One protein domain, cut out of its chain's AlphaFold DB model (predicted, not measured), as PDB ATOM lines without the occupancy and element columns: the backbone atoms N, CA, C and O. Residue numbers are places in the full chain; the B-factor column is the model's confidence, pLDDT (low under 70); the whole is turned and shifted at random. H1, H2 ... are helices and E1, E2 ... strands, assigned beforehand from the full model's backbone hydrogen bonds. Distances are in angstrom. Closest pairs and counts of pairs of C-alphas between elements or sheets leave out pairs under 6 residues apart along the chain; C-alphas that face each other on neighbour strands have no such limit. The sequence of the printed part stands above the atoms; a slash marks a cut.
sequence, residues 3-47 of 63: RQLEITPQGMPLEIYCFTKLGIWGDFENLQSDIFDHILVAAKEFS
ATOM      1  N   ARG A   3     -20.898   3.522 -20.849       95.25
ATOM      2  CA  ARG A   3     -21.413   4.419 -21.888       95.25
ATOM      3  C   ARG A   3     -20.799   5.809 -21.803       95.25
ATOM      4  O   ARG A   3     -20.500   6.308 -20.722       95.25
ATOM      5  N   GLN A   4     -20.651   6.421 -22.969       93.19
ATOM      6  CA  GLN A   4     -20.352   7.839 -23.117       93.19
ATOM      7  C   GLN A   4     -21.668   8.616 -23.044       93.19
ATOM      8  O   GLN A   4     -22.670   8.190 -23.627       93.19
ATOM      9  N   LEU A   5     -21.685   9.708 -22.286       93.38
ATOM     10  CA  LEU A   5     -22.825  10.619 -22.214       93.38
ATOM     11  C   LEU A   5     -22.699  11.720 -23.274       93.38
ATOM     12  O   LEU A   5     -21.710  11.797 -24.002       93.38
ATOM     13  N   GLU A   6     -23.731  12.555 -23.374       93.69
ATOM     14  CA  GLU A   6     -23.727  13.711 -24.268       93.69
ATOM     15  C   GLU A   6     -22.531  14.628 -23.975       93.69
ATOM     16  O   GLU A   6     -22.190  14.881 -22.817       93.69
ATOM     17  N   ILE A   7     -21.880  15.100 -25.040       92.44
ATOM     18  CA  ILE A   7     -20.719  15.985 -24.946       92.44
ATOM     19  C   ILE A   7     -21.176  17.335 -24.391       92.44
ATOM     20  O   ILE A   7     -22.089  17.961 -24.925       92.44
ATOM     21  N   THR A   8     -20.500  17.807 -23.351       89.62
ATOM     22  CA  THR A   8     -20.719  19.127 -22.758       89.62
ATOM     23  C   THR A   8     -19.504  20.025 -23.005       89.62
ATOM     24  O   THR A   8     -18.437  19.540 -23.393       89.62
ATOM     25  N   PRO A   9     -19.595  21.343 -22.747       88.56
ATOM     26  CA  PRO A   9     -18.428  22.228 -22.802       88.56
ATOM     27  C   PRO A   9     -17.280  21.814 -21.868       88.56
ATOM     28  O   PRO A   9     -16.154  22.266 -22.047       88.56
ATOM     29  N   GLN A  10     -17.558  20.983 -20.859       86.19
ATOM     30  CA  GLN A  10     -16.584  20.490 -19.887       86.19
ATOM     31  C   GLN A  10     -15.931  19.159 -20.312       86.19
ATOM     32  O   GLN A  10     -15.009  18.702 -19.634       86.19
ATOM     33  N   GLY A  11     -16.385  18.542 -21.411       89.38
ATOM     34  CA  GLY A  11     -15.861  17.286 -21.952       89.38
ATOM     35  C   GLY A  11     -16.953  16.253 -22.244       89.38
ATOM     36  O   GLY A  11     -18.140  16.568 -22.282       89.38
ATOM     37  N   MET A  12     -16.548  15.000 -22.459       90.94
ATOM     38  CA  MET A  12     -17.459  13.870 -22.665       90.94
ATOM     39  C   MET A  12     -17.495  13.000 -21.401       90.94
ATOM     40  O   MET A  12     -16.527  12.280 -21.141       90.94
ATOM     41  N   PRO A  13     -18.574  13.043 -20.602       91.19
ATOM     42  CA  PRO A  13     -18.650  12.244 -19.388       91.19
ATOM     43  C   PRO A  13     -18.733  10.742 -19.697       91.19
ATOM     44  O   PRO A  13     -19.364  10.322 -20.672       91.19
ATOM     45  N   LEU A  14     -18.134   9.928 -18.828       90.69
ATOM     46  CA  LEU A  14     -18.196   8.468 -18.879       90.69
ATOM     47  C   LEU A  14     -19.019   7.939 -17.706       90.69
ATOM     48  O   LEU A  14     -18.740   8.257 -16.554       90.69
ATOM     49  N   GLU A  15     -20.005   7.096 -17.997       93.19
ATOM     50  CA  GLU A  15     -20.748   6.350 -16.986       93.19
ATOM     51  C   GLU A  15     -20.296   4.888 -16.994       93.19
ATOM     52  O   GLU A  15     -20.356   4.199 -18.019       93.19
ATOM     53  N   ILE A  16     -19.845   4.415 -15.830       92.44
ATOM     54  CA  ILE A  16     -19.346   3.056 -15.627       92.44
ATOM     55  C   ILE A  16     -20.221   2.381 -14.584       92.44
ATOM     56  O   ILE A  16     -20.254   2.775 -13.423       92.44
ATOM     57  N   TYR A  17     -20.922   1.337 -15.012       93.56
ATOM     58  CA  TYR A  17     -21.783   0.541 -14.156       93.56
ATOM     59  C   TYR A  17     -21.294  -0.903 -14.121       93.56
ATOM     60  O   TYR A  17     -21.285  -1.599 -15.145       93.56
ATOM     61  N   CYS A  18     -20.888  -1.369 -12.947       91.75
ATOM     62  CA  CYS A  18     -20.411  -2.729 -12.746       91.75
ATOM     63  C   CYS A  18     -20.873  -3.276 -11.393       91.75
ATOM     64  O   CYS A  18     -21.237  -2.524 -10.493       91.75
ATOM     65  N   PHE A  19     -20.870  -4.601 -11.278       93.12
ATOM     66  CA  PHE A  19     -21.166  -5.308 -10.040       93.12
ATOM     67  C   PHE A  19     -19.931  -6.078  -9.611       93.12
ATOM     68  O   PHE A  19     -19.201  -6.606 -10.452       93.12
ATOM     69  N   THR A  20     -19.743  -6.208  -8.306       94.19
ATOM     70  CA  THR A  20     -18.745  -7.107  -7.743       94.19
ATOM     71  C   THR A  20     -19.398  -8.110  -6.808       94.19
ATOM     72  O   THR A  20     -20.437  -7.849  -6.208       94.19
ATOM     73  N   LYS A  21     -18.765  -9.276  -6.688       95.31
ATOM     74  CA  LYS A  21     -19.110 -10.290  -5.685       95.31
ATOM     75  C   LYS A  21     -18.549  -9.958  -4.296       95.31
ATOM     76  O   LYS A  21     -18.854 -10.660  -3.337       95.31
ATOM     77  N   LEU A  22     -17.676  -8.953  -4.207       94.31
ATOM     78  CA  LEU A  22     -17.049  -8.523  -2.961       94.31
ATOM     79  C   LEU A  22     -18.093  -7.781  -2.123       94.31
ATOM     80  O   LEU A  22     -18.553  -6.711  -2.506       94.31
ATOM     81  N   GLY A  23     -18.494  -8.382  -1.003       91.19
ATOM     82  CA  GLY A  23     -19.454  -7.790  -0.064       91.19
ATOM     83  C   GLY A  23     -18.802  -7.065   1.115       91.19
ATOM     84  O   GLY A  23     -19.503  -6.461   1.921       91.19
ATOM     85  N   ILE A  24     -17.475  -7.149   1.247       95.56
ATOM     86  CA  ILE A  24     -16.720  -6.471   2.300       95.56
ATOM     87  C   ILE A  24     -16.398  -5.060   1.820       95.56
ATOM     88  O   ILE A  24     -15.880  -4.879   0.721       95.56
ATOM     89  N   TRP A  25     -16.679  -4.072   2.667       92.12
ATOM     90  CA  TRP A  25     -16.513  -2.657   2.341       92.12
ATOM     91  C   TRP A  25     -15.094  -2.308   1.871       92.12
ATOM     92  O   TRP A  25     -14.941  -1.719   0.809       92.12
ATOM     93  N   GLY A  26     -14.061  -2.747   2.600       96.31
ATOM     94  CA  GLY A  26     -12.670  -2.455   2.236       96.31
ATOM     95  C   GLY A  26     -12.270  -3.016   0.868       96.31
ATOM     96  O   GLY A  26     -11.633  -2.329   0.080       96.31
ATOM     97  N   ASP A  27     -12.705  -4.234   0.537       95.69
ATOM     98  CA  ASP A  27     -12.432  -4.837  -0.773       95.69
ATOM     99  C   ASP A  27     -13.195  -4.126  -1.898       95.69
ATOM    100  O   ASP A  27     -12.691  -3.983  -3.012       95.69
ATOM    101  N   PHE A  28     -14.417  -3.671  -1.610       94.50
ATOM    102  CA  PHE A  28     -15.222  -2.888  -2.540       94.50
ATOM    103  C   PHE A  28     -14.604  -1.512  -2.816       94.50
ATOM    104  O   PHE A  28     -14.584  -1.072  -3.964       94.50
ATOM    105  N   GLU A  29     -14.081  -0.837  -1.793       95.44
ATOM    106  CA  GLU A  29     -13.353   0.426  -1.946       95.44
ATOM    107  C   GLU A  29     -12.070   0.239  -2.748       95.44
ATOM    108  O   GLU A  29     -11.872   0.952  -3.728       95.44
ATOM    109  N   ASN A  30     -11.256  -0.763  -2.409       96.44
ATOM    110  CA  ASN A  30     -10.026  -1.056  -3.145       96.44
ATOM    111  C   ASN A  30     -10.314  -1.339  -4.623       96.44
ATOM    112  O   ASN A  30      -9.669  -0.772  -5.499       96.44
ATOM    113  N   LEU A  31     -11.345  -2.140  -4.914       95.56
ATOM    114  CA  LEU A  31     -11.756  -2.409  -6.290       95.56
ATOM    115  C   LEU A  31     -12.184  -1.129  -7.027       95.56
ATOM    116  O   LEU A  31     -11.877  -0.972  -8.207       95.56
ATOM    117  N   GLN A  32     -12.907  -0.223  -6.362       94.56
ATOM    118  CA  GLN A  32     -13.279   1.061  -6.962       94.56
ATOM    119  C   GLN A  32     -12.043   1.920  -7.249       94.56
ATOM    120  O   GLN A  32     -11.939   2.467  -8.346       94.56
ATOM    121  N   SER A  33     -11.103   2.009  -6.304       95.94
ATOM    122  CA  SER A  33      -9.839   2.727  -6.486       95.94
ATOM    123  C   SER A  33      -9.037   2.176  -7.664       95.94
ATOM    124  O   SER A  33      -8.647   2.954  -8.531       95.94
ATOM    125  N   ASP A  34      -8.901   0.853  -7.772       96.38
ATOM    126  CA  ASP A  34      -8.187   0.198  -8.875       96.38
ATOM    127  C   ASP A  34      -8.796   0.543 -10.245       96.38
ATOM    128  O   ASP A  34      -8.077   0.786 -11.220       96.38
ATOM    129  N   ILE A  35     -10.131   0.592 -10.335       94.88
ATOM    130  CA  ILE A  35     -10.834   0.987 -11.564       94.88
ATOM    131  C   ILE A  35     -10.503   2.438 -11.923       94.88
ATOM    132  O   ILE A  35     -10.184   2.720 -13.080       94.88
ATOM    133  N   PHE A  36     -10.572   3.356 -10.954       93.38
ATOM    134  CA  PHE A  36     -10.252   4.763 -11.188       93.38
ATOM    135  C   PHE A  36      -8.796   4.941 -11.614       93.38
ATOM    136  O   PHE A  36      -8.551   5.557 -12.648       93.38
ATOM    137  N   ASP A  37      -7.847   4.350 -10.893       95.38
ATOM    138  CA  ASP A  37      -6.421   4.440 -11.210       95.38
ATOM    139  C   ASP A  37      -6.126   3.926 -12.623       95.38
ATOM    140  O   ASP A  37      -5.412   4.578 -13.391       95.38
ATOM    141  N   HIS A  38      -6.740   2.807 -13.016       94.38
ATOM    142  CA  HIS A  38      -6.587   2.276 -14.365       94.38
ATOM    143  C   HIS A  38      -7.095   3.249 -15.437       94.38
ATOM    144  O   HIS A  38      -6.420   3.459 -16.446       94.38
ATOM    145  N   ILE A  39      -8.250   3.884 -15.219       93.50
ATOM    146  CA  ILE A  39      -8.811   4.872 -16.152       93.50
ATOM    147  C   ILE A  39      -7.929   6.121 -16.226       93.50
ATOM    148  O   ILE A  39      -7.673   6.619 -17.322       93.50
ATOM    149  N   LEU A  40      -7.436   6.614 -15.084       92.44
ATOM    150  CA  LEU A  40      -6.558   7.785 -15.016       92.44
ATOM    151  C   LEU A  40      -5.255   7.558 -15.793       92.44
ATOM    152  O   LEU A  40      -4.774   8.462 -16.480       92.44
ATOM    153  N   VAL A  41      -4.684   6.356 -15.695       94.94
ATOM    154  CA  VAL A  41      -3.490   5.971 -16.457       94.94
ATOM    155  C   VAL A  41      -3.824   5.823 -17.938       94.94
ATOM    156  O   VAL A  41      -3.151   6.424 -18.772       94.94
ATOM    157  N   ALA A  42      -4.888   5.090 -18.275       93.94
ATOM    158  CA  ALA A  42      -5.284   4.857 -19.661       93.94
ATOM    159  C   ALA A  42      -5.598   6.162 -20.411       93.94
ATOM    160  O   ALA A  42      -5.257   6.284 -21.584       93.94
ATOM    161  N   ALA A  43      -6.199   7.156 -19.748       93.19
ATOM    162  CA  ALA A  43      -6.505   8.452 -20.350       93.19
ATOM    163  C   ALA A  43      -5.264   9.133 -20.951       93.19
ATOM    164  O   ALA A  43      -5.335   9.657 -22.064       93.19
ATOM    165  N   LYS A  44      -4.114   9.062 -20.265       91.38
ATOM    166  CA  LYS A  44      -2.848   9.641 -20.749       91.38
ATOM    167  C   LYS A  44      -2.398   9.007 -22.063       91.38
ATOM    168  O   LYS A  44      -1.958   9.716 -22.967       91.38
ATOM    169  N   GLU A  45      -2.620   7.708 -22.207       95.06
ATOM    170  CA  GLU A  45      -2.195   6.928 -23.372       95.06
ATOM    171  C   GLU A  45      -3.003   7.258 -24.623       95.06
ATOM    172  O   GLU A  45      -2.494   7.193 -25.741       95.06
ATOM    173  N   PHE A  46      -4.241   7.707 -24.433       92.00
ATOM    174  CA  PHE A  46      -5.090   8.220 -25.502       92.00
ATOM    175  C   PHE A  46      -4.988   9.740 -25.675       92.00
ATOM    176  O   PHE A  46      -5.783  10.317 -26.414       92.00
ATOM    177  N   SER A  47      -4.017  10.396 -25.026       91.94
ATOM    178  CA  SER A  47      -3.865  11.860 -25.027       91.94
ATOM    179  C   SER A  47      -5.138  12.596 -24.577       91.94
ATOM    180  O   SER A  47      -5.440  13.684 -25.064       91.94
TER     181      SER A  47
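What this domain is: This is residues 3 to 47 of the 63 residues of the protein "Mechanosensitive ion channel" of Sphingobacteriales bacterium (UniProt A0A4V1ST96). The printed part makes an open V: residues 3 to 13 form a loop, from which the chain runs on extended through E1, turns near residues 21 to 24, and comes back as one long helix, H1. Residues 36 to 47, of which 36 to 45 belong to H1, stick out free. Of 45 printed residues, one named strand comes first and one named helix after it, mostly helix by class. The whole is loose, with a radius of gyration of the C-alphas of 13.3 A, and elongated, spanning 38 by 22 by 13 A.

Where its parts are: E1, residues 14 to 16, begins at C-alpha 14 (-18.196, 8.468, -18.879). H1, residues 25 to 45, is 31.0 A long, from C-alpha 25 (-16.513, -2.657, 2.341) to C-alpha 45 (-2.195, 6.928, -23.372).

How they stand to each other: Residues 3 to 4 pair antiparallel with residues 14 to 15 of E1, which pairs with no named strand. E1 and H1 are apart, joined by a short link of 8 residues. In H1, 15 of 17 O i to N i+4 pairs are within hydrogen-bond range.

The domain as a whole: The two farthest C-alphas, of Pro 9 and Ile 24, are 38.2 A apart. The printed part has no cut, and no printed residue is under 70 in pLDDT.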